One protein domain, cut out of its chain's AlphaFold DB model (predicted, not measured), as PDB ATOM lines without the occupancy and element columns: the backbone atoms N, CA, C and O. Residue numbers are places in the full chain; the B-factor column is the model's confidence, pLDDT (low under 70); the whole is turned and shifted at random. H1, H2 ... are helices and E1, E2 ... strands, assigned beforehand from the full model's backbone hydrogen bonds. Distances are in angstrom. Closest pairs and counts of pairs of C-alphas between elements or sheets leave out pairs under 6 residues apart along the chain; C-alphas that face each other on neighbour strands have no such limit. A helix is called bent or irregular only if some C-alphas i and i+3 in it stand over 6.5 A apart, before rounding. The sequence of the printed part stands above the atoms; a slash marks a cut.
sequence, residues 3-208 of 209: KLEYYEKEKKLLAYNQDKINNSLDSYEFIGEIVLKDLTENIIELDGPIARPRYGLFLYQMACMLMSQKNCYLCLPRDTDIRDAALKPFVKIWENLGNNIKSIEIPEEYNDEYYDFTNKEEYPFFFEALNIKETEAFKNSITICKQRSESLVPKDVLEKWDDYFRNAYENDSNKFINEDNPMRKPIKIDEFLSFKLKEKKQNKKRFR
ATOM      1  N   LYS A   3     -53.312 -24.379 -11.165       72.62
ATOM      2  CA  LYS A   3     -53.398 -23.732 -12.465       72.62
ATOM      3  C   LYS A   3     -53.239 -22.232 -12.314       72.62
ATOM      4  O   LYS A   3     -53.672 -21.638 -11.329       72.62
ATOM      5  N   LEU A   4     -52.593 -21.673 -13.325       71.81
ATOM      6  CA  LEU A   4     -52.273 -20.265 -13.445       71.81
ATOM      7  C   LEU A   4     -52.904 -19.734 -14.712       71.81
ATOM      8  O   LEU A   4     -52.745 -20.354 -15.767       71.81
ATOM      9  N   GLU A   5     -53.570 -18.598 -14.616       75.88
ATOM     10  CA  GLU A   5     -54.164 -17.931 -15.763       75.88
ATOM     11  C   GLU A   5     -53.828 -16.445 -15.740       75.88
ATOM     12  O   GLU A   5     -53.901 -15.790 -14.703       75.88
ATOM     13  N   TYR A   6     -53.439 -15.930 -16.906       77.38
ATOM     14  CA  TYR A   6     -53.234 -14.510 -17.142       77.38
ATOM     15  C   TYR A   6     -54.339 -13.991 -18.060       77.38
ATOM     16  O   TYR A   6     -54.487 -14.468 -19.190       77.38
ATOM     17  N   TYR A   7     -55.084 -13.014 -17.555       76.44
ATOM     18  CA  TYR A   7     -56.202 -12.353 -18.211       76.44
ATOM     19  C   TYR A   7     -55.712 -11.042 -18.788       76.44
ATOM     20  O   TYR A   7     -55.618 -10.037 -18.092       76.44
ATOM     21  N   GLU A   8     -55.376 -11.044 -20.071       74.62
ATOM     22  CA  GLU A   8     -54.735  -9.888 -20.694       74.62
ATOM     23  C   GLU A   8     -55.631  -8.643 -20.718       74.62
ATOM     24  O   GLU A   8     -55.154  -7.547 -20.440       74.62
ATOM     25  N   LYS A   9     -56.938  -8.813 -20.967       75.38
ATOM     26  CA  LYS A   9     -57.906  -7.702 -21.003       75.38
ATOM     27  C   LYS A   9     -58.058  -6.996 -19.657       75.38
ATOM     28  O   LYS A   9     -58.194  -5.781 -19.621       75.38
ATOM     29  N   GLU A  10     -58.040  -7.765 -18.575       74.25
ATOM     30  CA  GLU A  10     -58.231  -7.265 -17.207       74.25
ATOM     31  C   GLU A  10     -56.898  -7.018 -16.497       74.25
ATOM     32  O   GLU A  10     -56.874  -6.483 -15.396       74.25
ATOM     33  N   LYS A  11     -55.787  -7.413 -17.132       83.88
ATOM     34  CA  LYS A  11     -54.434  -7.415 -16.576       83.88
ATOM     35  C   LYS A  11     -54.359  -8.125 -15.220       83.88
ATOM     36  O   LYS A  11     -53.691  -7.665 -14.309       83.88
ATOM     37  N   LYS A  12     -55.009  -9.282 -15.096       83.25
ATOM     38  CA  LYS A  12     -55.062 -10.060 -13.847       83.25
ATOM     39  C   LYS A  12     -54.319 -11.382 -13.955       83.25
ATOM     40  O   LYS A  12     -54.365 -12.054 -14.987       83.25
ATOM     41  N   LEU A  13     -53.660 -11.775 -12.872       81.69
ATOM     42  CA  LEU A  13     -53.109 -13.109 -12.666       81.69
ATOM     43  C   LEU A  13     -53.959 -13.843 -11.639       81.69
ATOM     44  O   LEU A  13     -54.035 -13.408 -10.497       81.69
ATOM     45  N   LEU A  14     -54.532 -14.980 -12.024       81.31
ATOM     46  CA  LEU A  14     -55.306 -15.838 -11.131       81.31
ATOM     47  C   LEU A  14     -54.595 -17.171 -10.924       81.31
ATOM     48  O   LEU A  14     -54.141 -17.819 -11.873       81.31
ATOM     49  N   ALA A  15     -54.528 -17.595  -9.667       79.44
ATOM     50  CA  ALA A  15     -54.092 -18.918  -9.267       79.44
ATOM     51  C   ALA A  15     -55.245 -19.655  -8.592       79.44
ATOM     52  O   ALA A  15     -55.900 -19.136  -7.684       79.44
ATOM     53  N   TYR A  16     -55.452 -20.901  -8.996       77.31
ATOM     54  CA  TYR A  16     -56.475 -21.753  -8.410       77.31
ATOM     55  C   TYR A  16     -56.031 -23.216  -8.379       77.31
ATOM     56  O   TYR A  16     -55.271 -23.692  -9.225       77.31
ATOM     57  N   ASN A  17     -56.503 -23.954  -7.380       74.25
ATOM     58  CA  ASN A  17     -56.374 -25.396  -7.328       74.25
ATOM     59  C   ASN A  17     -57.529 -26.012  -8.118       74.25
ATOM     60  O   ASN A  17     -58.687 -25.856  -7.747       74.25
ATOM     61  N   GLN A  18     -57.218 -26.727  -9.195       67.12
ATOM     62  CA  GLN A  18     -58.189 -27.581  -9.862       67.12
ATOM     63  C   GLN A  18     -58.091 -28.993  -9.293       67.12
ATOM     64  O   GLN A  18     -57.085 -29.688  -9.498       67.12
ATOM     65  N   ASP A  19     -59.161 -29.421  -8.635       64.56
ATOM     66  CA  ASP A  19     -59.362 -30.803  -8.217       64.56
ATOM     67  C   ASP A  19     -60.418 -31.456  -9.116       64.56
ATOM     68  O   ASP A  19     -61.515 -30.931  -9.313       64.56
ATOM     69  N   LYS A  20     -60.084 -32.632  -9.662       53.25
ATOM     70  CA  LYS A  20     -61.052 -33.485 -10.357       53.25
ATOM     71  C   LYS A  20     -61.796 -34.306  -9.317       53.25
ATOM     72  O   LYS A  20     -61.253 -35.281  -8.798       53.25
ATOM     73  N   ILE A  21     -63.035 -33.936  -9.019       51.31
ATOM     74  CA  ILE A  21     -63.894 -34.754  -8.165       51.31
ATOM     75  C   ILE A  21     -64.653 -35.731  -9.068       51.31
ATOM     76  O   ILE A  21     -65.449 -35.317  -9.907       51.31
ATOM     77  N   ASN A  22     -64.370 -37.031  -8.911       43.41
ATOM     78  CA  ASN A  22     -65.148 -38.161  -9.436       43.41
ATOM     79  C   ASN A  22     -65.786 -37.931 -10.824       43.41
ATOM     80  O   ASN A  22     -67.007 -37.975 -10.967       43.41
ATOM     81  N   ASN A  23     -64.952 -37.679 -11.842       45.00
ATOM     82  CA  ASN A  23     -65.321 -37.630 -13.266       45.00
ATOM     83  C   ASN A  23     -66.510 -36.727 -13.661       45.00
ATOM     84  O   ASN A  23     -67.029 -36.909 -14.760       45.00
ATOM     85  N   SER A  24     -66.956 -35.773 -12.831       43.97
ATOM     86  CA  SER A  24     -68.208 -35.064 -13.150       43.97
ATOM     87  C   SER A  24     -68.302 -33.571 -12.864       43.97
ATOM     88  O   SER A  24     -69.286 -33.012 -13.311       43.97
ATOM     89  N   LEU A  25     -67.318 -32.884 -12.271       48.03
ATOM     90  CA  LEU A  25     -67.179 -31.416 -12.367       48.03
ATOM     91  C   LEU A  25     -65.771 -31.008 -11.916       48.03
ATOM     92  O   LEU A  25     -65.274 -31.493 -10.894       48.03
ATOM     93  N   ASP A  26     -65.123 -30.124 -12.673       57.06
ATOM     94  CA  ASP A  26     -63.885 -29.480 -12.240       57.06
ATOM     95  C   ASP A  26     -64.219 -28.526 -11.083       57.06
ATOM     96  O   ASP A  26     -64.923 -27.534 -11.273       57.06
ATOM     97  N   SER A  27     -63.761 -28.837  -9.865       64.31
ATOM     98  CA  SER A  27     -63.874 -27.900  -8.745       64.31
ATOM     99  C   SER A  27     -62.628 -27.030  -8.698       64.31
ATOM    100  O   SER A  27     -61.512 -27.553  -8.614       64.31
ATOM    101  N   TYR A  28     -62.835 -25.717  -8.743       70.19
ATOM    102  CA  TYR A  28     -61.780 -24.718  -8.687       70.19
ATOM    103  C   TYR A  28     -61.780 -24.054  -7.312       70.19
ATOM    104  O   TYR A  28     -62.752 -23.402  -6.932       70.19
ATOM    105  N   GLU A  29     -60.700 -24.227  -6.557       74.00
ATOM    106  CA  GLU A  29     -60.493 -23.512  -5.301       74.00
ATOM    107  C   GLU A  29     -59.536 -22.356  -5.535       74.00
ATOM    108  O   GLU A  29     -58.410 -22.548  -5.989       74.00
ATOM    109  N   PHE A  30     -59.973 -21.154  -5.202       75.75
ATOM    110  CA  PHE A  30     -59.149 -19.962  -5.290       75.75
ATOM    111  C   PHE A  30     -57.858 -20.100  -4.454       75.75
ATOM    112  O   PHE A  30     -57.918 -20.567  -3.318       75.75
ATOM    113  N   ILE A  31     -56.702 -19.697  -4.993       77.94
ATOM    114  CA  ILE A  31     -55.411 -19.653  -4.278       77.94
ATOM    115  C   ILE A  31     -54.933 -18.213  -4.101       77.94
ATOM    116  O   ILE A  31     -54.447 -17.859  -3.026       77.94
ATOM    117  N   GLY A  32     -55.012 -17.408  -5.155       79.62
ATOM    118  CA  GLY A  32     -54.489 -16.055  -5.126       79.62
ATOM    119  C   GLY A  32     -54.739 -15.267  -6.408       79.62
ATOM    120  O   GLY A  32     -54.888 -15.863  -7.473       79.62
ATOM    121  N   GLU A  33     -54.789 -13.946  -6.292       83.81
ATOM    122  CA  GLU A  33     -54.872 -12.997  -7.402       83.81
ATOM    123  C   GLU A  33     -53.774 -11.948  -7.270       83.81
ATOM    124  O   GLU A  33     -53.388 -11.569  -6.162       83.81
ATOM    125  N   ILE A  34     -53.284 -11.483  -8.417       85.38
ATOM    126  CA  ILE A  34     -52.545 -10.231  -8.508       85.38
ATOM    127  C   ILE A  34     -53.093  -9.411  -9.674       85.38
ATOM    128  O   ILE A  34     -53.198  -9.926 -10.793       85.38
ATOM    129  N   VAL A  35     -53.384  -8.135  -9.431       86.25
ATOM    130  CA  VAL A  35     -53.686  -7.170 -10.491       86.25
ATOM    131  C   VAL A  35     -52.373  -6.585 -11.008       86.25
ATOM    132  O   VAL A  35     -51.441  -6.334 -10.247       86.25
ATOM    133  N   LEU A  36     -52.269  -6.417 -12.321       88.00
ATOM    134  CA  LEU A  36     -51.107  -5.844 -12.989       88.00
ATOM    135  C   LEU A  36     -51.474  -4.473 -13.544       88.00
ATOM    136  O   LEU A  36     -52.387  -4.336 -14.362       88.00
ATOM    137  N   LYS A  37     -50.716  -3.465 -13.140       90.00
ATOM    138  CA  LYS A  37     -50.871  -2.094 -13.607       90.00
ATOM    139  C   LYS A  37     -49.625  -1.694 -14.379       90.00
ATOM    140  O   LYS A  37     -48.515  -1.773 -13.869       90.00
ATOM    141  N   ASP A  38     -49.802  -1.271 -15.622       90.75
ATOM    142  CA  ASP A  38     -48.679  -0.740 -16.390       90.75
ATOM    143  C   ASP A  38     -48.358   0.657 -15.846       90.75
ATOM    144  O   ASP A  38     -49.218   1.540 -15.880       90.75
ATOM    145  N   LEU A  39     -47.141   0.847 -15.337       90.75
ATOM    146  CA  LEU A  39     -46.620   2.173 -14.991       90.75
ATOM    147  C   LEU A  39     -45.963   2.813 -16.210       90.75
ATOM    148  O   LEU A  39     -46.147   3.991 -16.488       90.75
ATOM    149  N   THR A  40     -45.210   2.019 -16.969       91.94
ATOM    150  CA  THR A  40     -44.598   2.428 -18.237       91.94
ATOM    151  C   THR A  40     -44.660   1.273 -19.234       91.94
ATOM    152  O   THR A  40     -45.125   0.184 -18.908       91.94
ATOM    153  N   GLU A  41     -44.135   1.472 -20.446       89.25
ATOM    154  CA  GLU A  41     -43.976   0.389 -21.429       89.25
ATOM    155  C   GLU A  41     -43.144  -0.801 -20.911       89.25
ATOM    156  O   GLU A  41     -43.338  -1.928 -21.363       89.25
ATOM    157  N   ASN A  42     -42.241  -0.566 -19.949       92.50
ATOM    158  CA  ASN A  42     -41.284  -1.563 -19.468       92.50
ATOM    159  C   ASN A  42     -41.432  -1.887 -17.975       92.50
ATOM    160  O   ASN A  42     -40.728  -2.773 -17.490       92.50
ATOM    161  N   ILE A  43     -42.314  -1.197 -17.243       93.81
ATOM    162  CA  ILE A  43     -42.522  -1.381 -15.801       93.81
ATOM    163  C   ILE A  43     -43.982  -1.727 -15.530       93.81
ATOM    164  O   ILE A  43     -44.886  -0.962 -15.868       93.81
ATOM    165  N   ILE A  44     -44.182  -2.854 -14.854       91.81
ATOM    166  CA  ILE A  44     -45.488  -3.326 -14.403       91.81
ATOM    167  C   ILE A  44     -45.486  -3.367 -12.878       91.81
ATOM    168  O   ILE A  44     -44.645  -4.027 -12.270       91.81
ATOM    169  N   GLU A  45     -46.429  -2.660 -12.274       90.25
ATOM    170  CA  GLU A  45     -46.720  -2.669 -10.847       90.25
ATOM    171  C   GLU A  45     -47.684  -3.802 -10.504       90.25
ATOM    172  O   GLU A  45     -48.666  -4.053 -11.208       90.25
ATOM    173  N   LEU A  46     -47.375  -4.503  -9.417       88.06
ATOM    174  CA  LEU A  46     -48.305  -5.416  -8.776       88.06
ATOM    175  C   LEU A  46     -49.220  -4.629  -7.851       88.06
ATOM    176  O   LEU A  46     -48.741  -3.985  -6.924       88.06
ATOM    177  N   ASP A  47     -50.519  -4.751  -8.065       84.31
ATOM    178  CA  ASP A  47     -51.543  -4.065  -7.290       84.31
ATOM    179  C   ASP A  47     -52.454  -5.084  -6.590       84.31
ATOM    180  O   ASP A  47     -52.775  -6.145  -7.144       84.31
ATOM    181  N   GLY A  48     -52.799  -4.782  -5.337       77.12
ATOM    182  CA  GLY A  48     -53.698  -5.562  -4.488       77.12
ATOM    183  C   GLY A  48     -53.476  -7.080  -4.499       77.12
ATOM    184  O   GLY A  48     -54.440  -7.812  -4.730       77.12
ATOM    185  N   PRO A  49     -52.252  -7.612  -4.280       80.44
ATOM    186  CA  PRO A  49     -52.059  -9.055  -4.268       80.44
ATOM    187  C   PRO A  49     -52.805  -9.689  -3.090       80.44
ATOM    188  O   PRO A  49     -52.470  -9.473  -1.924       80.44
ATOM    189  N   ILE A  50     -53.774 -10.547  -3.394       79.94
ATOM    190  CA  ILE A  50     -54.537 -11.301  -2.399       79.94
ATOM    191  C   ILE A  50     -54.141 -12.762  -2.524       79.94
ATOM    192  O   ILE A  50     -54.278 -13.372  -3.580       79.94
ATOM    193  N   ALA A  51     -53.661 -13.357  -1.435       78.56
ATOM    194  CA  ALA A  51     -53.230 -14.747  -1.429       78.56
ATOM    195  C   ALA A  51     -53.762 -15.488  -0.212       78.56
ATOM    196  O   ALA A  51     -53.765 -14.969   0.904       78.56
ATOM    197  N   ARG A  52     -54.090 -16.768  -0.397       75.81
ATOM    198  CA  ARG A  52     -54.194 -17.689   0.733       75.81
ATOM    199  C   ARG A  52     -52.858 -17.755   1.487       75.81
ATOM    200  O   ARG A  52     -51.791 -17.655   0.862       75.81
ATOM    201  N   PRO A  53     -52.869 -17.995   2.813       71.94
ATOM    202  CA  PRO A  53     -51.640 -18.124   3.582       71.94
ATOM    203  C   PRO A  53     -50.679 -19.130   2.957       71.94
ATOM    204  O   PRO A  53     -51.084 -20.215   2.545       71.94
ATOM    205  N   ARG A  54     -49.388 -18.780   2.943       68.88
ATOM    206  CA  ARG A  54     -48.279 -19.563   2.357       68.88
ATOM    207  C   ARG A  54     -48.211 -19.580   0.823       68.88
ATOM    208  O   ARG A  54     -47.213 -20.072   0.303       68.88
ATOM    209  N   TYR A  55     -49.176 -18.994   0.107       75.44
ATOM    210  CA  TYR A  55     -49.156 -18.921  -1.363       75.44
ATOM    211  C   TYR A  55     -48.679 -17.577  -1.927       75.44
ATOM    212  O   TYR A  55     -48.406 -17.504  -3.119       75.44
ATOM    213  N   GLY A  56     -48.494 -16.531  -1.112       77.19
ATOM    214  CA  GLY A  56     -48.041 -15.220  -1.611       77.19
ATOM    215  C   GLY A  56     -46.734 -15.296  -2.413       77.19
ATOM    216  O   GLY A  56     -46.647 -14.797  -3.528       77.19
ATOM    217  N   LEU A  57     -45.745 -16.043  -1.913       77.06
ATOM    218  CA  LEU A  57     -44.479 -16.280  -2.616       77.06
ATOM    219  C   LEU A  57     -44.664 -16.974  -3.974       77.06
ATOM    220  O   LEU A  57     -43.919 -16.710  -4.915       77.06
ATOM    221  N   PHE A  58     -45.656 -17.856  -4.068       76.06
ATOM    222  CA  PHE A  58     -45.991 -18.538  -5.307       76.06
ATOM    223  C   PHE A  58     -46.582 -17.555  -6.320       76.06
ATOM    224  O   PHE A  58     -46.130 -17.540  -7.459       76.06
ATOM    225  N   LEU A  59     -47.491 -16.669  -5.896       78.88
ATOM    226  CA  LEU A  59     -48.030 -15.616  -6.763       78.88
ATOM    227  C   LEU A  59     -46.939 -14.676  -7.284       78.88
ATOM    228  O   LEU A  59     -46.898 -14.382  -8.476       78.88
ATOM    229  N   TYR A  60     -45.990 -14.270  -6.438       82.12
ATOM    230  CA  TYR A  60     -44.894 -13.431  -6.918       82.12
ATOM    231  C   TYR A  60     -43.975 -14.158  -7.917       82.12
ATOM    232  O   TYR A  60     -43.544 -13.552  -8.894       82.12
ATOM    233  N   GLN A  61     -43.706 -15.460  -7.740       81.38
ATOM    234  CA  GLN A  61     -42.974 -16.246  -8.751       81.38
ATOM    235  C   GLN A  61     -43.735 -16.299 -10.088       81.38
ATOM    236  O   GLN A  61     -43.106 -16.269 -11.148       81.38
ATOM    237  N   MET A  62     -45.074 -16.332 -10.057       80.94
ATOM    238  CA  MET A  62     -45.891 -16.241 -11.272       80.94
ATOM    239  C   MET A  62     -45.723 -14.893 -11.966       80.94
ATOM    240  O   MET A  62     -45.556 -14.855 -13.185       80.94
ATOM    241  N   ALA A  63     -45.747 -13.801 -11.200       84.88
ATOM    242  CA  ALA A  63     -45.519 -12.466 -11.734       84.88
ATOM    243  C   ALA A  63     -44.132 -12.362 -12.385       84.88
ATOM    244  O   ALA A  63     -44.032 -11.941 -13.536       84.88
ATOM    245  N   CYS A  64     -43.079 -12.847 -11.714       84.88
ATOM    246  CA  CYS A  64     -41.727 -12.915 -12.281       84.88
ATOM    247  C   CYS A  64     -41.690 -13.671 -13.616       84.88
ATOM    248  O   CYS A  64     -41.090 -13.192 -14.575       84.88
ATOM    249  N   MET A  65     -42.368 -14.819 -13.703       82.31
ATOM    250  CA  MET A  65     -42.432 -15.612 -14.932       82.31
ATOM    251  C   MET A  65     -43.081 -14.841 -16.087       82.31
ATOM    252  O   MET A  65     -42.552 -14.849 -17.200       82.31
ATOM    253  N   LEU A  66     -44.202 -14.154 -15.838       80.12
ATOM    254  CA  LEU A  66     -44.862 -13.338 -16.861       80.12
ATOM    255  C   LEU A  66     -43.959 -12.181 -17.316       80.12
ATOM    256  O   LEU A  66     -43.829 -11.936 -18.515       80.12
ATOM    257  N   MET A  67     -43.305 -11.495 -16.376       85.00
ATOM    258  CA  MET A  67     -42.416 -10.372 -16.693       85.00
ATOM    259  C   MET A  67     -41.180 -10.815 -17.474       85.00
ATOM    260  O   MET A  67     -40.789 -10.156 -18.434       85.00
ATOM    261  N   SER A  68     -40.611 -11.969 -17.121       80.69
ATOM    262  CA  SER A  68     -39.489 -12.599 -17.822       80.69
ATOM    263  C   SER A  68     -39.830 -12.895 -19.290       80.69
ATOM    264  O   SER A  68     -39.012 -12.651 -20.175       80.69
ATOM    265  N   GLN A  69     -41.061 -13.340 -19.574       79.00
ATOM    266  CA  GLN A  69     -41.539 -13.577 -20.945       79.00
ATOM    267  C   GLN A  69     -41.735 -12.286 -21.748       79.00
ATOM    268  O   GLN A  69     -41.492 -12.280 -22.953       79.00
ATOM    269  N   LYS A  70     -42.162 -11.203 -21.088       80.62
ATOM    270  CA  LYS A  70     -42.391  -9.892 -21.714       80.62
ATOM    271  C   LYS A  70     -41.152  -8.989 -21.735       80.62
ATOM    272  O   LYS A  70     -41.192  -7.929 -22.344       80.62
ATOM    273  N   ASN A  71     -40.055  -9.416 -21.105       84.94
ATOM    274  CA  ASN A  71     -38.849  -8.616 -20.892       84.94
ATOM    275  C   ASN A  71     -39.120  -7.281 -20.160       84.94
ATOM    276  O   ASN A  71     -38.496  -6.264 -20.458       84.94
ATOM    277  N   CYS A  72     -40.038  -7.297 -19.190       90.44
ATOM    278  CA  CYS A  72     -40.400  -6.140 -18.367       90.44
ATOM    279  C   CYS A  72     -39.757  -6.209 -16.970       90.44
ATOM    280  O   CYS A  72     -39.215  -7.239 -16.555       90.44
ATOM    281  N   TYR A  73     -39.836  -5.103 -16.235       92.31
ATOM    282  CA  TYR A  73     -39.459  -4.984 -14.831       92.31
ATOM    283  C   TYR A  73     -40.709  -4.973 -13.951       92.31
ATOM    284  O   TYR A  73     -41.745  -4.417 -14.315       92.31
ATOM    285  N   LEU A  74     -40.597  -5.597 -12.784       89.75
ATOM    286  CA  LEU A  74     -41.667  -5.752 -11.816       89.75
ATOM    287  C   LEU A  74     -41.509  -4.740 -10.683       89.75
ATOM    288  O   LEU A  74     -40.581  -4.847  -9.884       89.75
ATOM    289  N   CYS A  75     -42.425  -3.788 -10.591       89.94
ATOM    290  CA  CYS A  75     -42.608  -2.978  -9.398       89.94
ATOM    291  C   CYS A  75     -43.468  -3.782  -8.409       89.94
ATOM    292  O   CYS A  75     -44.545  -4.280  -8.746       89.94
ATOM    293  N   LEU A  76     -42.941  -3.999  -7.206       84.56
ATOM    294  CA  LEU A  76     -43.668  -4.699  -6.152       84.56
ATOM    295  C   LEU A  76     -44.719  -3.757  -5.548       84.56
ATOM    296  O   LEU A  76     -44.542  -2.547  -5.635       84.56
ATOM    297  N   PRO A  77     -45.795  -4.284  -4.939       81.38
ATOM    298  CA  PRO A  77     -46.871  -3.443  -4.433       81.38
ATOM    299  C   PRO A  77     -46.342  -2.461  -3.395       81.38
ATOM    300  O   PRO A  77     -45.603  -2.854  -2.483       81.38
ATOM    301  N   ARG A  78     -46.744  -1.199  -3.535       79.12
ATOM    302  CA  ARG A  78     -46.228  -0.084  -2.740       79.12
ATOM    303  C   ARG A  78     -47.177   0.344  -1.614       79.12
ATOM    304  O   ARG A  78     -47.156   1.491  -1.183       79.12
ATOM    305  N   ASP A  79     -47.954  -0.588  -1.064       71.19
ATOM    306  CA  ASP A  79     -48.831  -0.309   0.079       71.19
ATOM    307  C   ASP A  79     -48.066  -0.314   1.413       71.19
ATOM    308  O   ASP A  79     -47.109  -1.073   1.621       71.19
ATOM    309  N   THR A  80     -48.514   0.514   2.362       57.38
ATOM    310  CA  THR A  80     -47.832   0.752   3.647       57.38
ATOM    311  C   THR A  80     -47.616  -0.512   4.483       57.38
ATOM    312  O   THR A  80     -46.588  -0.600   5.163       57.38
ATOM    313  N   ASP A  81     -48.525  -1.490   4.386       60.03
ATOM    314  CA  ASP A  81     -48.486  -2.773   5.111       60.03
ATOM    315  C   ASP A  81     -47.567  -3.824   4.455       60.03
ATOM    316  O   ASP A  81     -47.139  -4.790   5.093       60.03
ATOM    317  N   ILE A  82     -47.199  -3.634   3.183       59.84
ATOM    318  CA  ILE A  82     -46.481  -4.632   2.369       59.84
ATOM    319  C   ILE A  82     -44.948  -4.493   2.504       59.84
ATOM    320  O   ILE A  82     -44.212  -5.472   2.298       59.84
ATOM    321  N   ARG A  83     -44.465  -3.319   2.951       56.41
ATOM    322  CA  ARG A  83     -43.038  -2.953   3.136       56.41
ATOM    323  C   ARG A  83     -42.209  -3.986   3.903       56.41
ATOM    324  O   ARG A  83     -41.124  -4.367   3.460       56.41
ATOM    325  N   ASP A  84     -42.713  -4.452   5.044       54.66
ATOM    326  CA  ASP A  84     -41.955  -5.325   5.952       54.66
ATOM    327  C   ASP A  84     -42.359  -6.796   5.870       54.66
ATOM    328  O   ASP A  84     -41.508  -7.683   5.994       54.66
ATOM    329  N   ALA A  85     -43.642  -7.074   5.638       59.00
ATOM    330  CA  ALA A  85     -44.174  -8.429   5.716       59.00
ATOM    331  C   ALA A  85     -43.909  -9.262   4.451       59.00
ATOM    332  O   ALA A  85     -43.714 -10.476   4.550       59.00
ATOM    333  N   ALA A  86     -43.875  -8.632   3.270       64.25
ATOM    334  CA  ALA A  86     -43.792  -9.344   1.993       64.25
ATOM    335  C   ALA A  86     -42.543  -8.974   1.182       64.25
ATOM    336  O   ALA A  86     -41.818  -9.872   0.744       64.25
ATOM    337  N   LEU A  87     -42.244  -7.678   1.046       68.06
ATOM    338  CA  LEU A  87     -41.168  -7.175   0.187       68.06
ATOM    339  C   LEU A  87     -39.770  -7.624   0.649       68.06
ATOM    340  O   LEU A  87     -39.032  -8.257  -0.111       68.06
ATOM    341  N   LYS A  88     -39.414  -7.369   1.915       66.81
ATOM    342  CA  LYS A  88     -38.107  -7.760   2.482       66.81
ATOM    343  C   LYS A  88     -37.860  -9.279   2.422       66.81
ATOM    344  O   LYS A  88     -36.790  -9.686   1.956       66.81
ATOM    345  N   PRO A  89     -38.795 -10.154   2.856       68.50
ATOM    346  CA  PRO A  89     -38.626 -11.600   2.712       68.50
ATOM    347  C   PRO A  89     -38.516 -12.054   1.256       68.50
ATOM    348  O   PRO A  89     -37.702 -12.932   0.968       68.50
ATOM    349  N   PHE A  90     -39.297 -11.457   0.350       72.94
ATOM    350  CA  PHE A  90     -39.261 -11.759  -1.076       72.94
ATOM    351  C   PHE A  90     -37.875 -11.479  -1.660       72.94
ATOM    352  O   PHE A  90     -37.208 -12.411  -2.108       72.94
ATOM    353  N   VAL A  91     -37.374 -10.247  -1.558       71.69
ATOM    354  CA  VAL A  91     -36.066  -9.884  -2.128       71.69
ATOM    355  C   VAL A  91     -34.950 -10.758  -1.553       71.69
ATOM    356  O   VAL A  91     -34.192 -11.391  -2.295       71.69
ATOM    357  N   LYS A  92     -34.939 -10.927  -0.227       73.12
ATOM    358  CA  LYS A  92     -33.960 -11.769   0.465       73.12
ATOM    359  C   LYS A  92     -33.986 -13.218  -0.020       73.12
ATOM    360  O   LYS A  92     -32.950 -13.884  -0.027       73.12
ATOM    361  N   ILE A  93     -35.144 -13.766  -0.394       72.19
ATOM    362  CA  ILE A  93     -35.221 -15.130  -0.929       72.19
ATOM    363  C   ILE A  93     -34.448 -15.234  -2.241       72.19
ATOM    364  O   ILE A  93     -33.701 -16.208  -2.372       72.19
ATOM    365  N   TRP A  94     -34.588 -14.261  -3.144       71.88
ATOM    366  CA  TRP A  94     -33.958 -14.266  -4.466       71.88
ATOM    367  C   TRP A  94     -32.474 -13.929  -4.439       71.88
ATOM    368  O   TRP A  94     -31.703 -14.629  -5.096       71.88
ATOM    369  N   GLU A  95     -32.052 -12.970  -3.615       71.81
ATOM    370  CA  GLU A  95     -30.627 -12.703  -3.374       71.81
ATOM    371  C   GLU A  95     -29.918 -13.971  -2.873       71.81
ATOM    372  O   GLU A  95     -28.885 -14.388  -3.393       71.81
ATOM    373  N   ASN A  96     -30.533 -14.672  -1.912       69.00
ATOM    374  CA  ASN A  96     -29.993 -15.922  -1.367       69.00
ATOM    375  C   ASN A  96     -29.991 -17.095  -2.357       69.00
ATOM    376  O   ASN A  96     -29.404 -18.134  -2.050       69.00
ATOM    377  N   LEU A  97     -30.699 -16.985  -3.481       64.69
ATOM    378  CA  LEU A  97     -30.716 -17.997  -4.537       64.69
ATOM    379  C   LEU A  97     -29.656 -17.727  -5.613       64.69
ATOM    380  O   LEU A  97     -29.560 -18.499  -6.562       64.69
ATOM    381  N   GLY A  98     -28.841 -16.674  -5.460       60.25
ATOM    382  CA  GLY A  98     -27.792 -16.328  -6.421       60.25
ATOM    383  C   GLY A  98     -28.342 -15.829  -7.756       60.25
ATOM    384  O   GLY A  98     -27.625 -15.838  -8.756       60.25
ATOM    385  N   ASN A  99     -29.612 -15.418  -7.789       66.69
ATOM    386  CA  ASN A  99     -30.186 -14.783  -8.963       66.69
ATOM    387  C   ASN A  99     -29.621 -13.367  -9.081       66.69
ATOM    388  O   ASN A  99     -29.667 -12.596  -8.125       66.69
ATOM    389  N   ASN A 100     -29.121 -13.019 -10.268       68.00
ATOM    390  CA  ASN A 100     -28.766 -11.642 -10.588       68.00
ATOM    391  C   ASN A 100     -30.055 -10.822 -10.672       68.00
ATOM    392  O   ASN A 100     -30.746 -10.859 -11.691       68.00
ATOM    393  N   ILE A 101     -30.381 -10.119  -9.593       79.25
ATOM    394  CA  ILE A 101     -31.449  -9.125  -9.578       79.25
ATOM    395  C   ILE A 101     -30.912  -7.909 -10.328       79.25
ATOM    396  O   ILE A 101     -29.914  -7.317  -9.921       79.25
ATOM    397  N   LYS A 102     -31.540  -7.569 -11.453       85.56
ATOM    398  CA  LYS A 102     -31.335  -6.262 -12.081       85.56
ATOM    399  C   LYS A 102     -32.466  -5.359 -11.631       85.56
ATOM    400  O   LYS A 102     -33.617  -5.789 -11.670       85.56
ATOM    401  N   SER A 103     -32.156  -4.128 -11.271       88.81
ATOM    402  CA  SER A 103     -33.159  -3.116 -10.976       88.81
ATOM    403  C   SER A 103     -33.003  -1.904 -11.884       88.81
ATOM    404  O   SER A 103     -31.943  -1.682 -12.477       88.81
ATOM    405  N   ILE A 104     -34.101  -1.175 -12.045       92.88
ATOM    406  CA  ILE A 104     -34.141   0.174 -12.610       92.88
ATOM    407  C   ILE A 104     -34.957   1.051 -11.669       92.88
ATOM    408  O   ILE A 104     -35.872   0.556 -11.012       92.88
ATOM    409  N   GLU A 105     -34.645   2.340 -11.618       93.75
ATOM    410  CA  GLU A 105     -35.464   3.285 -10.864       93.75
ATOM    411  C   GLU A 105     -36.841   3.437 -11.518       93.75
ATOM    412  O   GLU A 105     -36.970   3.494 -12.746       93.75
ATOM    413  N   ILE A 106     -37.875   3.487 -10.681       93.62
ATOM    414  CA  ILE A 106     -39.217   3.885 -11.097       93.62
ATOM    415  C   ILE A 106     -39.174   5.396 -11.382       93.62
ATOM    416  O   ILE A 106     -38.601   6.124 -10.566       93.62
ATOM    417  N   PRO A 107     -39.750   5.881 -12.502       93.38
ATOM    418  CA  PRO A 107     -39.743   7.305 -12.820       93.38
ATOM    419  C   PRO A 107     -40.335   8.155 -11.692       93.38
ATOM    420  O   PRO A 107     -41.281   7.738 -11.020       93.38
ATOM    421  N   GLU A 108     -39.755   9.335 -11.483       90.94
ATOM    422  CA  GLU A 108     -40.012  10.169 -10.306       90.94
ATOM    423  C   GLU A 108     -41.480  10.589 -10.192       90.94
ATOM    424  O   GLU A 108     -42.027  10.604  -9.094       90.94
ATOM    425  N   GLU A 109     -42.154  10.804 -11.324       91.94
ATOM    426  CA  GLU A 109     -43.574  11.165 -11.381       91.94
ATOM    427  C   GLU A 109     -44.521  10.112 -10.773       91.94
ATOM    428  O   GLU A 109     -45.683  10.413 -10.509       91.94
ATOM    429  N   TYR A 110     -44.043   8.883 -10.542       90.12
ATOM    430  CA  TYR A 110     -44.800   7.823  -9.869       90.12
ATOM    431  C   TYR A 110     -44.412   7.650  -8.397       90.12
ATOM    432  O   TYR A 110     -44.932   6.737  -7.759       90.12
ATOM    433  N   ASN A 111     -43.486   8.456  -7.868       89.56
ATOM    434  CA  ASN A 111     -42.920   8.291  -6.527       89.56
ATOM    435  C   ASN A 111     -43.375   9.368  -5.527       89.56
ATOM    436  O   ASN A 111     -43.202   9.164  -4.327       89.56
ATOM    437  N   ASP A 112     -43.966  10.472  -5.996       87.06
ATOM    438  CA  ASP A 112     -44.288  11.656  -5.185       87.06
ATOM    439  C   ASP A 112     -45.029  11.324  -3.878       87.06
ATOM    440  O   ASP A 112     -44.590  11.721  -2.802       87.06
ATOM    441  N   GLU A 113     -46.099  10.526  -3.945       85.62
ATOM    442  CA  GLU A 113     -46.894  10.146  -2.764       85.62
ATOM    443  C   GLU A 113     -46.158   9.203  -1.797       85.62
ATOM    444  O   GLU A 113     -46.511   9.106  -0.623       85.62
ATOM    445  N   TYR A 114     -45.118   8.513  -2.273       84.94
ATOM    446  CA  TYR A 114     -44.348   7.540  -1.497       84.94
ATOM    447  C   TYR A 114     -43.257   8.196  -0.651       84.94
ATOM    448  O   TYR A 114     -42.900   7.688   0.418       84.94
ATOM    449  N   TYR A 115     -42.756   9.350  -1.094       86.50
ATOM    450  CA  TYR A 115     -41.759  10.120  -0.354       86.50
ATOM    451  C   TYR A 115     -42.295  10.729   0.945       86.50
ATOM    452  O   TYR A 115     -41.517  10.994   1.862       86.50
ATOM    453  N   ASP A 116     -43.614  10.877   1.070       84.94
ATOM    454  CA  ASP A 116     -44.256  11.376   2.290       84.94
ATOM    455  C   ASP A 116     -44.118  10.410   3.480       84.94
ATOM    456  O   ASP A 116     -44.259  10.815   4.637       84.94
ATOM    457  N   PHE A 117     -43.839   9.127   3.225       82.44
ATOM    458  CA  PHE A 117     -43.807   8.097   4.267       82.44
ATOM    459  C   PHE A 117     -42.573   7.193   4.260       82.44
ATOM    460  O   PHE A 117     -42.417   6.372   5.176       82.44
ATOM    461  N   THR A 118     -41.716   7.279   3.242       86.62
ATOM    462  CA  THR A 118     -40.444   6.550   3.179       86.62
ATOM    463  C   THR A 118     -39.469   7.190   2.182       86.62
ATOM    464  O   THR A 118     -39.779   8.197   1.560       86.62
ATOM    465  N   ASN A 119     -38.258   6.649   2.044       87.88
ATOM    466  CA  ASN A 119     -37.236   7.168   1.133       87.88
ATOM    467  C   ASN A 119     -36.368   6.040   0.544       87.88
ATOM    468  O   ASN A 119     -36.370   4.905   1.034       87.88
ATOM    469  N   LYS A 120     -35.615   6.375  -0.514       88.25
ATOM    470  CA  LYS A 120     -34.742   5.442  -1.252       88.25
ATOM    471  C   LYS A 120     -33.651   4.809  -0.379       88.25
ATOM    472  O   LYS A 120     -33.215   3.702  -0.673       88.25
ATOM    473  N   GLU A 121     -33.213   5.481   0.684       86.12
ATOM    474  CA  GLU A 121     -32.156   4.980   1.572       86.12
ATOM    475  C   GLU A 121     -32.686   3.903   2.528       86.12
ATOM    476  O   GLU A 121     -32.017   2.900   2.779       86.12
ATOM    477  N   GLU A 122     -33.907   4.076   3.033       83.00
ATOM    478  CA  GLU A 122     -34.543   3.134   3.954       83.00
ATOM    479  C   GLU A 122     -35.140   1.915   3.236       83.00
ATOM    480  O   GLU A 122     -35.011   0.783   3.717       83.00
ATOM    481  N   TYR A 123     -35.799   2.137   2.092       82.50
ATOM    482  CA  TYR A 123     -36.505   1.103   1.329       82.50
ATOM    483  C   TYR A 123     -36.261   1.263  -0.182       82.50
ATOM    484  O   TYR A 123     -37.185   1.595  -0.922       82.50
ATOM    485  N   PRO A 124     -35.049   0.972  -0.690       82.25
ATOM    486  CA  PRO A 124     -34.713   1.162  -2.108       82.25
ATOM    487  C   PRO A 124     -35.657   0.403  -3.051       82.25
ATOM    488  O   PRO A 124     -36.138   0.954  -4.034       82.25
ATOM    489  N   PHE A 125     -36.041  -0.826  -2.690       81.62
ATOM    490  CA  PHE A 125     -36.958  -1.662  -3.478       81.62
ATOM    491  C   PHE A 125     -38.393  -1.132  -3.589       81.62
ATOM    492  O   PHE A 125     -39.182  -1.690  -4.343       81.62
ATOM    493  N   PHE A 126     -38.742  -0.085  -2.839       85.19
ATOM    494  CA  PHE A 126     -40.011   0.630  -2.997       85.19
ATOM    495  C   PHE A 126     -39.999   1.580  -4.200       85.19
ATOM    496  O   PHE A 126     -41.046   1.873  -4.764       85.19
ATOM    497  N   PHE A 127     -38.808   2.024  -4.601       89.19
ATOM    498  CA  PHE A 127     -38.578   2.995  -5.672       89.19
ATOM    499  C   PHE A 127     -37.877   2.364  -6.882       89.19
ATOM    500  O   PHE A 127     -37.500   3.053  -7.829       89.19
ATOM    501  N   GLU A 128     -37.698   1.045  -6.861       90.81
ATOM    502  CA  GLU A 128     -37.049   0.279  -7.914       90.81
ATOM    503  C   GLU A 128     -38.000  -0.769  -8.491       90.81
ATOM    504  O   GLU A 128     -38.708  -1.477  -7.772       90.81
ATOM    505  N   ALA A 129     -37.964  -0.921  -9.811       91.25
ATOM    506  CA  ALA A 129     -38.578  -2.036 -10.504       91.25
ATOM    507  C   ALA A 129     -37.529  -3.125 -10.752       91.25
ATOM    508  O   ALA A 129     -36.395  -2.856 -11.152       91.25
ATOM    509  N   LEU A 130     -37.912  -4.377 -10.526       88.69
ATOM    510  CA  LEU A 130     -37.014  -5.521 -10.475       88.69
ATOM    511  C   LEU A 130     -37.204  -6.430 -11.685       88.69
ATOM    512  O   LEU A 130     -38.293  -6.939 -11.938       88.69
ATOM    513  N   ASN A 131     -36.129  -6.714 -12.409       87.94
ATOM    514  CA  ASN A 131     -36.100  -7.805 -13.373       87.94
ATOM    515  C   ASN A 131     -35.554  -9.047 -12.673       87.94
ATOM    516  O   ASN A 131     -34.347  -9.213 -12.461       87.94
ATOM    517  N   ILE A 132     -36.491  -9.894 -12.266       80.38
ATOM    518  CA  ILE A 132     -36.227 -11.119 -11.531       80.38
ATOM    519  C   ILE A 132     -36.826 -12.285 -12.303       80.38
ATOM    520  O   ILE A 132     -37.990 -12.254 -12.694       80.38
ATOM    521  N   LYS A 133     -36.032 -13.345 -12.465       81.25
ATOM    522  CA  LYS A 133     -36.512 -14.611 -13.015       81.25
ATOM    523  C   LYS A 133     -37.107 -15.491 -11.925       81.25
ATOM    524  O   LYS A 133     -36.631 -15.548 -10.787       81.25
ATOM    525  N   GLU A 134     -38.144 -16.211 -12.308       79.75
ATOM    526  CA  GLU A 134     -38.701 -17.317 -11.560       79.75
ATOM    527  C   GLU A 134     -37.664 -18.433 -11.352       79.75
ATOM    528  O   GLU A 134     -36.746 -18.641 -12.149       79.75
ATOM    529  N   THR A 135     -37.799 -19.161 -10.250       75.88
ATOM    530  CA  THR A 135     -36.869 -20.230  -9.870       75.88
ATOM    531  C   THR A 135     -37.144 -21.516 -10.647       75.88
ATOM    532  O   THR A 135     -38.288 -21.823 -10.977       75.88
ATOM    533  N   GLU A 136     -36.116 -22.338 -10.871       74.00
ATOM    534  CA  GLU A 136     -36.294 -23.661 -11.497       74.00
ATOM    535  C   GLU A 136     -37.231 -24.572 -10.685       74.00
ATOM    536  O   GLU A 136     -38.040 -25.308 -11.246       74.00
ATOM    537  N   ALA A 137     -37.187 -24.480  -9.351       70.50
ATOM    538  CA  ALA A 137     -38.109 -25.205  -8.479       70.50
ATOM    539  C   ALA A 137     -39.573 -24.808  -8.733       70.50
ATOM    540  O   ALA A 137     -40.438 -25.679  -8.825       70.50
ATOM    541  N   PHE A 138     -39.844 -23.509  -8.898       75.62
ATOM    542  CA  PHE A 138     -41.171 -23.024  -9.263       75.62
ATOM    543  C   PHE A 138     -41.611 -23.574 -10.622       75.62
ATOM    544  O   PHE A 138     -42.678 -24.181 -10.695       75.62
ATOM    545  N   LYS A 139     -40.766 -23.473 -11.660       73.88
ATOM    546  CA  LYS A 139     -41.066 -23.994 -13.010       73.88
ATOM    547  C   LYS A 139     -41.471 -25.466 -13.004       73.88
ATOM    548  O   LYS A 139     -42.424 -25.840 -13.678       73.88
ATOM    549  N   ASN A 140     -40.784 -26.286 -12.211       69.81
ATOM    550  CA  ASN A 140     -41.054 -27.722 -12.111       69.81
ATOM    551  C   ASN A 140     -42.331 -28.054 -11.317       69.81
ATOM    552  O   ASN A 140     -42.855 -29.159 -11.437       69.81
ATOM    553  N   SER A 141     -42.821 -27.124 -10.496       64.94
ATOM    554  CA  SER A 141     -43.976 -27.328  -9.607       64.94
ATOM    555  C   SER A 141     -45.320 -26.919 -10.215       64.94
ATOM    556  O   SER A 141     -46.371 -27.186  -9.631       64.94
ATOM    557  N   ILE A 142     -45.303 -26.271 -11.381       65.94
ATOM    558  CA  ILE A 142     -46.489 -25.680 -12.000       65.94
ATOM    559  C   ILE A 142     -46.785 -26.303 -13.357       65.94
ATOM    560  O   ILE A 142     -45.892 -26.607 -14.143       65.94
ATOM    561  N   THR A 143     -48.069 -26.443 -13.673       59.34
ATOM    562  CA  THR A 143     -48.512 -26.648 -15.055       59.34
ATOM    563  C   THR A 143     -49.006 -25.303 -15.570       59.34
ATOM    564  O   THR A 143     -50.115 -24.879 -15.247       59.34
ATOM    565  N   ILE A 144     -48.161 -24.596 -16.325       55.72
ATOM    566  CA  ILE A 144     -48.494 -23.275 -16.874       55.72
ATOM    567  C   ILE A 144     -49.674 -23.433 -17.840       55.72
ATOM    568  O   ILE A 144     -49.557 -24.101 -18.870       55.72
ATOM    569  N   CYS A 145     -50.808 -22.798 -17.539       48.94
ATOM    570  CA  CYS A 145     -51.813 -22.521 -18.557       48.94
ATOM    571  C   CYS A 145     -51.471 -21.175 -19.208       48.94
ATOM    572  O   CYS A 145     -51.193 -20.190 -18.539       48.94
ATOM    573  N   LYS A 146     -51.394 -21.201 -20.542       52.03
ATOM    574  CA  LYS A 146     -50.920 -20.122 -21.423       52.03
ATOM    575  C   LYS A 146     -51.617 -18.776 -21.159       52.03
ATOM    576  O   LYS A 146     -52.752 -18.762 -20.694       52.03
ATOM    577  N   GLN A 147     -50.966 -17.682 -21.568       53.69
ATOM    578  CA  GLN A 147     -51.612 -16.396 -21.867       53.69
ATOM    579  C   GLN A 147     -52.825 -16.647 -22.772       53.69
ATOM    580  O   GLN A 147     -52.704 -17.339 -23.790       53.69
ATOM    581  N   ARG A 148     -54.002 -16.155 -22.375       56.72
ATOM    582  CA  ARG A 148     -55.255 -16.387 -23.099       56.72
ATOM    583  C   ARG A 148     -56.021 -15.086 -23.280       56.72
ATOM    584  O   ARG A 148     -56.063 -14.246 -22.390       56.72
ATOM    585  N   SER A 149     -56.680 -14.974 -24.429       52.19
ATOM    586  CA  SER A 149     -57.658 -13.920 -24.703       52.19
ATOM    587  C   SER A 149     -58.981 -14.130 -23.957       52.19
ATOM    588  O   SER A 149     -59.723 -13.168 -23.765       52.19
ATOM    589  N   GLU A 150     -59.279 -15.377 -23.568       54.97
ATOM    590  CA  GLU A 150     -60.522 -15.812 -22.918       54.97
ATOM    591  C   GLU A 150     -60.249 -16.950 -21.916       54.97
ATOM    592  O   GLU A 150     -59.377 -17.797 -22.136       54.97
ATOM    593  N   SER A 151     -60.995 -16.974 -20.810       56.19
ATOM    594  CA  SER A 151     -60.806 -17.949 -19.732       56.19
ATOM    595  C   SER A 151     -61.256 -19.367 -20.089       56.19
ATOM    596  O   SER A 151     -62.212 -19.553 -20.837       56.19
ATOM    597  N   LEU A 152     -60.600 -20.378 -19.505       58.44
ATOM    598  CA  LEU A 152     -61.151 -21.740 -19.433       58.44
ATOM    599  C   LEU A 152     -62.035 -21.966 -18.211       58.44
ATOM    600  O   LEU A 152     -62.747 -22.968 -18.152       58.44
ATOM    601  N   VAL A 153     -61.936 -21.086 -17.222       59.53
ATOM    602  CA  VAL A 153     -62.808 -21.088 -16.063       59.53
ATOM    603  C   VAL A 153     -64.162 -20.533 -16.519       59.53
ATOM    604  O   VAL A 153     -64.204 -19.494 -17.183       59.53
ATOM    605  N   PRO A 154     -65.279 -21.220 -16.220       65.31
ATOM    606  CA  PRO A 154     -66.607 -20.723 -16.556       65.31
ATOM    607  C   PRO A 154     -66.823 -19.288 -16.058       65.31
ATOM    608  O   PRO A 154     -66.423 -18.945 -14.946       65.31
ATOM    609  N   LYS A 155     -67.462 -18.442 -16.875       70.06
ATOM    610  CA  LYS A 155     -67.674 -17.010 -16.580       70.06
ATOM    611  C   LYS A 155     -68.356 -16.778 -15.227       70.06
ATOM    612  O   LYS A 155     -67.981 -15.867 -14.503       70.06
ATOM    613  N   ASP A 156     -69.293 -17.645 -14.857       66.81
ATOM    614  CA  ASP A 156     -70.002 -17.584 -13.577       66.81
ATOM    615  C   ASP A 156     -69.113 -17.920 -12.368       66.81
ATOM    616  O   ASP A 156     -69.446 -17.566 -11.240       66.81
ATOM    617  N   VAL A 157     -68.001 -18.632 -12.571       64.69
ATOM    618  CA  VAL A 157     -66.997 -18.888 -11.531       64.69
ATOM    619  C   VAL A 157     -66.090 -17.669 -11.371       64.69
ATOM    620  O   VAL A 157     -65.744 -17.329 -10.244       64.69
ATOM    621  N   LEU A 158     -65.762 -16.982 -12.466       65.88
ATOM    622  CA  LEU A 158     -64.957 -15.757 -12.433       65.88
ATOM    623  C   LEU A 158     -65.688 -14.587 -11.789       65.88
ATOM    624  O   LEU A 158     -65.118 -13.932 -10.929       65.88
ATOM    625  N   GLU A 159     -66.957 -14.373 -12.133       69.88
ATOM    626  CA  GLU A 159     -67.772 -13.320 -11.512       69.88
ATOM    627  C   GLU A 159     -67.882 -13.530  -9.993       69.88
ATOM    628  O   GLU A 159     -67.725 -12.592  -9.215       69.88
ATOM    629  N   LYS A 160     -68.034 -14.787  -9.549       70.00
ATOM    630  CA  LYS A 160     -67.989 -15.131  -8.118       70.00
ATOM    631  C   LYS A 160     -66.637 -14.827  -7.489       70.00
ATOM    632  O   LYS A 160     -66.595 -14.517  -6.304       70.00
ATOM    633  N   TRP A 161     -65.542 -14.970  -8.233       70.31
ATOM    634  CA  TRP A 161     -64.220 -14.622  -7.737       70.31
ATOM    635  C   TRP A 161     -64.044 -13.110  -7.640       70.31
ATOM    636  O   TRP A 161     -63.634 -12.659  -6.582       70.31
ATOM    637  N   ASP A 162     -64.438 -12.322  -8.642       67.38
ATOM    638  CA  ASP A 162     -64.422 -10.850  -8.559       67.38
ATOM    639  C   ASP A 162     -65.179 -10.325  -7.328       67.38
ATOM    640  O   ASP A 162     -64.647  -9.510  -6.566       67.38
ATOM    641  N   ASP A 163     -66.380 -10.852  -7.071       68.81
ATOM    642  CA  ASP A 163     -67.141 -10.529  -5.860       68.81
ATOM    643  C   ASP A 163     -66.414 -11.000  -4.591       68.81
ATOM    644  O   ASP A 163     -66.356 -10.289  -3.584       68.81
ATOM    645  N   TYR A 164     -65.824 -12.195  -4.622       67.50
ATOM    646  CA  TYR A 164     -65.033 -12.740  -3.522       67.50
ATOM    647  C   TYR A 164     -63.807 -11.868  -3.202       67.50
ATOM    648  O   TYR A 164     -63.510 -11.650  -2.030       67.50
ATOM    649  N   PHE A 165     -63.114 -11.339  -4.211       65.25
ATOM    650  CA  PHE A 165     -61.925 -10.499  -4.058       65.25
ATOM    651  C   PHE A 165     -62.237  -9.159  -3.433       65.25
ATOM    652  O   PHE A 165     -61.567  -8.756  -2.481       65.25
ATOM    653  N   ARG A 166     -63.289  -8.502  -3.927       67.69
ATOM    654  CA  ARG A 166     -63.767  -7.249  -3.347       67.69
ATOM    655  C   ARG A 166     -64.092  -7.438  -1.868       67.69
ATOM    656  O   ARG A 166     -63.605  -6.687  -1.031       67.69
ATOM    657  N   ASN A 167     -64.798  -8.519  -1.538       68.25
ATOM    658  CA  ASN A 167     -65.126  -8.847  -0.154       68.25
ATOM    659  C   ASN A 167     -63.892  -9.175   0.702       68.25
ATOM    660  O   ASN A 167     -63.853  -8.766   1.859       68.25
ATOM    661  N   ALA A 168     -62.898  -9.891   0.164       67.06
ATOM    662  CA  ALA A 168     -61.667 -10.241   0.880       67.06
ATOM    663  C   ALA A 168     -60.776  -9.023   1.162       67.06
ATOM    664  O   ALA A 168     -60.115  -8.973   2.198       67.06
ATOM    665  N   TYR A 169     -60.736  -8.059   0.240       65.56
ATOM    666  CA  TYR A 169     -59.998  -6.812   0.422       65.56
ATOM    667  C   TYR A 169     -60.697  -5.895   1.438       65.56
ATOM    668  O   TYR A 169     -60.041  -5.290   2.280       65.56
ATOM    669  N   GLU A 170     -62.034  -5.842   1.407       69.88
ATOM    670  CA  GLU A 170     -62.844  -5.018   2.316       69.88
ATOM    671  C   GLU A 170     -62.975  -5.604   3.737       69.88
ATOM    672  O   GLU A 170     -63.100  -4.849   4.702       69.88
ATOM    673  N   ASN A 171     -62.936  -6.932   3.897       62.69
ATOM    674  CA  ASN A 171     -63.127  -7.617   5.178       62.69
ATOM    675  C   ASN A 171     -61.901  -8.462   5.522       62.69
ATOM    676  O   ASN A 171     -61.806  -9.572   5.005       62.69
ATOM    677  N   ASP A 172     -61.010  -7.949   6.391       69.44
ATOM    678  CA  ASP A 172     -59.807  -8.622   6.936       69.44
ATOM    679  C   ASP A 172     -59.465  -9.924   6.198       69.44
ATOM    680  O   ASP A 172     -59.947 -11.011   6.546       69.44
ATOM    681  N   SER A 173     -58.661  -9.782   5.142       69.31
ATOM    682  CA  SER A 173     -58.379 -10.843   4.173       69.31
ATOM    683  C   SER A 173     -58.039 -12.191   4.812       69.31
ATOM    684  O   SER A 173     -58.422 -13.236   4.284       69.31
ATOM    685  N   ASN A 174     -57.386 -12.207   5.979       66.62
ATOM    686  CA  ASN A 174     -57.046 -13.447   6.669       66.62
ATOM    687  C   ASN A 174     -58.274 -14.176   7.208       66.62
ATOM    688  O   ASN A 174     -58.353 -15.400   7.075       66.62
ATOM    689  N   LYS A 175     -59.222 -13.451   7.804       69.94
ATOM    690  CA  LYS A 175     -60.454 -14.032   8.337       69.94
ATOM    691  C   LYS A 175     -61.328 -14.563   7.206       69.94
ATOM    692  O   LYS A 175     -61.677 -15.744   7.197       69.94
ATOM    693  N   PHE A 176     -61.589 -13.730   6.201       69.06
ATOM    694  CA  PHE A 176     -62.470 -14.094   5.093       69.06
ATOM    695  C   PHE A 176     -61.950 -15.306   4.305       69.06
ATOM    696  O   PHE A 176     -62.701 -16.223   3.959       69.06
ATOM    697  N   ILE A 177     -60.638 -15.349   4.051       69.12
ATOM    698  CA  ILE A 177     -60.019 -16.417   3.266       69.12
ATOM    699  C   ILE A 177     -59.881 -17.720   4.065       69.12
ATOM    700  O   ILE A 177     -60.020 -18.798   3.483       69.12
ATOM    701  N   ASN A 178     -59.572 -17.665   5.364       66.50
ATOM    702  CA  ASN A 178     -59.241 -18.874   6.131       66.50
ATOM    703  C   ASN A 178     -60.400 -19.433   6.949       66.50
ATOM    704  O   ASN A 178     -60.455 -20.648   7.138       66.50
ATOM    705  N   GLU A 179     -61.286 -18.573   7.443       70.12
ATOM    706  CA  GLU A 179     -62.376 -18.965   8.336       70.12
ATOM    707  C   GLU A 179     -63.686 -19.088   7.567       70.12
ATOM    708  O   GLU A 179     -64.314 -20.146   7.597       70.12
ATOM    709  N   ASP A 180     -64.054 -18.045   6.823       67.12
ATOM    710  CA  ASP A 180     -65.346 -18.003   6.133       67.12
ATOM    711  C   ASP A 180     -65.341 -18.873   4.863       67.12
ATOM    712  O   ASP A 180     -66.371 -19.426   4.474       67.12
ATOM    713  N   ASN A 181     -64.172 -19.044   4.230       69.25
ATOM    714  CA  ASN A 181     -64.018 -19.786   2.974       69.25
ATOM    715  C   ASN A 181     -62.774 -20.705   2.943       69.25
ATOM    716  O   ASN A 181     -61.890 -20.537   2.089       69.25
ATOM    717  N   PRO A 182     -62.675 -21.703   3.840       70.50
ATOM    718  CA  PRO A 182     -61.502 -22.568   3.946       70.50
ATOM    719  C   PRO A 182     -61.309 -23.456   2.706       70.50
ATOM    720  O   PRO A 182     -62.269 -23.921   2.089       70.50
ATOM    721  N   MET A 183     -60.050 -23.758   2.367       70.12
ATOM    722  CA  MET A 183     -59.739 -24.766   1.342       70.12
ATOM    723  C   MET A 183     -60.157 -26.163   1.807       70.12
ATOM    724  O   MET A 183     -59.875 -26.556   2.941       70.12
ATOM    725  N   ARG A 184     -60.709 -26.971   0.899       68.75
ATOM    726  CA  ARG A 184     -61.034 -28.383   1.154       68.75
ATOM    727  C   ARG A 184     -59.776 -29.216   1.373       68.75
ATOM    728  O   ARG A 184     -59.783 -30.122   2.206       68.75
ATOM    729  N   LYS A 185     -58.699 -28.935   0.627       64.12
ATOM    730  CA  LYS A 185     -57.394 -29.596   0.787       64.12
ATOM    731  C   LYS A 185     -56.246 -28.592   0.665       64.12
ATOM    732  O   LYS A 185     -55.968 -28.118  -0.433       64.12
ATOM    733  N   PRO A 186     -55.518 -28.311   1.758       59.97
ATOM    734  CA  PRO A 186     -54.306 -27.511   1.684       59.97
ATOM    735  C   PRO A 186     -53.268 -28.221   0.810       59.97
ATOM    736  O   PRO A 186     -52.932 -29.385   1.053       59.97
ATOM    737  N   ILE A 187     -52.725 -27.524  -0.185       58.31
ATOM    738  CA  ILE A 187     -51.575 -28.025  -0.934       58.31
ATOM    739  C   ILE A 187     -50.372 -27.968   0.004       58.31
ATOM    740  O   ILE A 187     -50.082 -26.939   0.617       58.31
ATOM    741  N   LYS A 188     -49.663 -29.090   0.143       56.84
ATOM    742  CA  LYS A 188     -48.424 -29.139   0.921       56.84
ATOM    743  C   LYS A 188     -47.314 -28.445   0.131       56.84
ATOM    744  O   LYS A 188     -46.606 -29.078  -0.638       56.84
ATOM    745  N   ILE A 189     -47.156 -27.141   0.349       55.00
ATOM    746  CA  ILE A 189     -46.055 -26.320  -0.194       55.00
ATOM    747  C   ILE A 189     -44.705 -26.684   0.466       55.00
ATOM    748  O   ILE A 189     -43.660 -26.142   0.116       55.00
ATOM    749  N   ASP A 190     -44.688 -27.631   1.409       45.81
ATOM    750  CA  ASP A 190     -43.510 -28.023   2.189       45.81
ATOM    751  C   ASP A 190     -42.303 -28.443   1.318       45.81
ATOM    752  O   ASP A 190     -41.159 -28.305   1.752       45.81
ATOM    753  N   GLU A 191     -42.504 -28.865   0.066       46.66
ATOM    754  CA  GLU A 191     -41.422 -29.134  -0.902       46.66
ATOM    755  C   GLU A 191     -40.720 -27.861  -1.417       46.66
ATOM    756  O   GLU A 191     -39.505 -27.864  -1.626       46.66
ATOM    757  N   PHE A 192     -41.442 -26.742  -1.526       46.91
ATOM    758  CA  PHE A 192     -40.928 -25.457  -2.012       46.91
ATOM    759  C   PHE A 192     -39.955 -24.804  -1.015       46.91
ATOM    760  O   PHE A 192     -38.906 -24.283  -1.393       46.91
ATOM    761  N   LEU A 193     -40.265 -24.876   0.286       46.50
ATOM    762  CA  LEU A 193     -39.406 -24.343   1.352       46.50
ATOM    763  C   LEU A 193     -38.300 -25.327   1.775       46.50
ATOM    764  O   LEU A 193     -37.223 -24.902   2.208       46.50
ATOM    765  N   SER A 194     -38.522 -26.641   1.639       43.00
ATOM    766  CA  SER A 194     -37.560 -27.667   2.072       43.00
ATOM    767  C   SER A 194     -36.382 -27.891   1.115       43.00
ATOM    768  O   SER A 194     -35.347 -28.404   1.562       43.00
ATOM    769  N   PHE A 195     -36.456 -27.436  -0.144       41.56
ATOM    770  CA  PHE A 195     -35.329 -27.488  -1.090       41.56
ATOM    771  C   PHE A 195     -34.072 -26.779  -0.537       41.56
ATOM    772  O   PHE A 195     -32.962 -27.319  -0.599       41.56
ATOM    773  N   LYS A 196     -34.249 -25.650   0.171       42.78
ATOM    774  CA  LYS A 196     -33.142 -24.901   0.807       42.78
ATOM    775  C   LYS A 196     -32.449 -25.647   1.953       42.78
ATOM    776  O   LYS A 196     -31.272 -25.388   2.219       42.78
ATOM    777  N   LEU A 197     -33.116 -26.580   2.641       40.25
ATOM    778  CA  LEU A 197     -32.484 -27.329   3.739       40.25
ATOM    779  C   LEU A 197     -31.590 -28.470   3.238       40.25
ATOM    780  O   LEU A 197     -30.611 -28.810   3.911       40.25
ATOM    781  N   LYS A 198     -31.878 -29.043   2.061       40.94
ATOM    782  CA  LYS A 198     -31.058 -30.118   1.480       40.94
ATOM    783  C   LYS A 198     -29.838 -29.578   0.726       40.94
ATOM    784  O   LYS A 198     -28.742 -30.089   0.959       40.94
ATOM    785  N   GLU A 199     -29.968 -28.502  -0.049       42.28
ATOM    786  CA  GLU A 199     -28.830 -27.915  -0.782       42.28
ATOM    787  C   GLU A 199     -27.772 -27.297   0.147       42.28
ATOM    788  O   GLU A 199     -26.576 -27.555  -0.016       42.28
ATOM    789  N   LYS A 200     -28.178 -26.581   1.211       43.84
ATOM    790  CA  LYS A 200     -27.223 -26.072   2.220       43.84
ATOM    791  C   LYS A 200     -26.488 -27.192   2.963       43.84
ATOM    792  O   LYS A 200     -25.324 -27.011   3.324       43.84
ATOM    793  N   LYS A 201     -27.129 -28.346   3.198       43.12
ATOM    794  CA  LYS A 201     -26.479 -29.512   3.830       43.12
ATOM    795  C   LYS A 201     -25.519 -30.233   2.880       43.12
ATOM    796  O   LYS A 201     -24.481 -30.705   3.341       43.12
ATOM    797  N   GLN A 202     -25.829 -30.302   1.586       43.03
ATOM    798  CA  GLN A 202     -24.948 -30.925   0.594       43.03
ATOM    799  C   GLN A 202     -23.730 -30.050   0.268       43.03
ATOM    800  O   GLN A 202     -22.609 -30.561   0.267       43.03
ATOM    801  N   ASN A 203     -23.904 -28.733   0.126       39.19
ATOM    802  CA  ASN A 203     -22.779 -27.827  -0.129       39.19
ATOM    803  C   ASN A 203     -21.845 -27.709   1.086       39.19
ATOM    804  O   ASN A 203     -20.634 -27.806   0.924       39.19
ATOM    805  N   LYS A 204     -22.359 -27.662   2.326       42.72
ATOM    806  CA  LYS A 204     -21.495 -27.690   3.528       42.72
ATOM    807  C   LYS A 204     -20.691 -28.985   3.702       42.72
ATOM    808  O   LYS A 204     -19.665 -28.953   4.375       42.72
ATOM    809  N   LYS A 205     -21.133 -30.114   3.131       44.03
ATOM    810  CA  LYS A 205     -20.355 -31.366   3.129       44.03
ATOM    811  C   LYS A 205     -19.261 -31.379   2.059       44.03
ATOM    812  O   LYS A 205     -18.225 -31.984   2.297       44.03
ATOM    813  N   ARG A 206     -19.463 -30.705   0.921       41.34
ATOM    814  CA  ARG A 206     -18.468 -30.626  -0.165       41.34
ATOM    815  C   ARG A 206     -17.288 -29.701   0.140       41.34
ATOM    816  O   ARG A 206     -16.206 -29.953  -0.360       41.34
ATOM    817  N   PHE A 207     -17.469 -28.694   0.996       43.00
ATOM    818  CA  PHE A 207     -16.393 -27.798   1.455       43.00
ATOM    819  C   PHE A 207     -15.724 -28.248   2.771       43.00
ATOM    820  O   PHE A 207     -15.047 -27.461   3.427       43.00
ATOM    821  N   ARG A 208     -15.956 -29.497   3.198       41.56
ATOM    822  CA  ARG A 208     -15.310 -30.128   4.365       41.56
ATOM    823  C   ARG A 208     -14.525 -31.393   3.985       41.56
ATOM    824  O   ARG A 208     -14.411 -32.301   4.807       41.56
TER     825      ARG A 208
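AT A GLANCE: This is residues 3 to 208 of the 209 residues of an uncharacterized protein of Chloroflexi bacterium (UniProt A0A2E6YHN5). A strongly twisted five-stranded sheet, curled like part of a barrel, wraps round helix H1, while H5 crosses its other face and H6 grazes it. A small strand pair, E6 and E7, sits next to the sheet's edge strand E5, with E7 nearer to it, and residues 197 to 208, of which 197 to 206 belong to the last helix, H7, stick out as an arm. The printed part has 206 residues with seven named helices and seven named strands, in the order E1 E2 E3 E4 H1 E5 H2 E6 H3 E7 H4 H5 H6 H7; its class is mixed, helices and strands. The large sheet runs E1 E2 E3 E4 E5 and is mixed, while E6 and E7 are antiparallel. The whole is compact, with a radius of gyration of the C-alphas of 18.1 A and spans of 53 by 52 by 33 A.

IN THESE COORDINATES: The large sheet holds E1, residues 3 to 7, which starts at C-alpha 3 (-53.398, -23.732, -12.465); E2, residues 12 to 21, 26.8 A long; E3, residues 25 to 38, 36.0 A; E4, residues 43 to 51, 22.4 A; and E5, residues 73 to 75. E3 bends by 63 degrees at residue 31, and E4 bends by 62 degrees at residue 48. H1, residues 56 to 70, is 21.6 A long and starts at C-alpha 56 (-48.041, -15.220, -1.611). H2, residues 82 to 95, is 18.7 A long and only just irregular: C-alphas 85 and 88 are 6.9 A apart. E6 is residues 102 to 105, H3 residues 112 to 115, E7 residues 128 to 131 and H4 residues 136 to 141. H5, residues 155 to 170, is 22.9 A long; H6 is residues 173 to 180; H7, residues 190 to 206, is 25.3 A long and ends at C-alpha 206 (-18.468, -30.626, -0.165).

HOW THE PARTS SIT: E1 to E4 form a meander, each strand the antiparallel neighbour of the one before, with hairpins E1 and E2, E2 and E3, E3 and E4. Within hydrogen-bond range are N 5 and O 14 at 2.9 A, N 17 and O 29 at 2.7 A, and N 33 and O 50 at 2.8 A. E4, H1 and E5 are a strand-helix-strand unit, two parallel neighbour strands with a helix between, its crossover right-handed; N 44 and O 73 are 2.9 A apart. H1 and H5 lie on opposite faces, which gives three layers, helices on both faces of the sheet. The closest C-alphas of H1 and E3 are those of Leu 59 and Gly 32, 6.7 A. H5 has a height over the sheet of 9.3 A and runs across the strands, at 86 degrees to E4 on the local plane. H5 and H6 only just touch, with 3 pairs of C-alphas within 8 A, and only at the corner; Ala 168 and Phe 176 are the closest C-alphas, 5.8 A. The closest C-alphas of E5 and E7 are those of Cys 75 and Ala 129, 4.3 A; E6 pairs with E7 through N 129 and O 104, 2.8 A. H1 is close to but not clearly touching H2, at Leu 57 and Phe 90, C-alphas 7.1 A apart, and H4, at Gln 61 and Phe 138, 7.0 A. H4 and H7 are close but not clearly touching, while H3 touches no helix. Every O i to N i+4 pair is within hydrogen-bond range in H1 and H4; the counts are 7 of 10 in H2, 11 of 12 in H5, 3 of 4 in H6 and 9 of 13 in H7, and H3 is too short for such a pair.

THE WHOLE: The C-alphas of Asp 156 and Arg 208 are the two farthest apart, 58.9 A. The printed part has no cut. The links H3 to E7 and H4 to H5 are long; in the latter, residues 143 to 144 pair in parallel with residues 3 to 4 of E1. The mean pLDDT of the printed part is 71.5; 89 residues are under 70, among them residues 140 to 154 and 184 to 208, and H7 has a mean of 43.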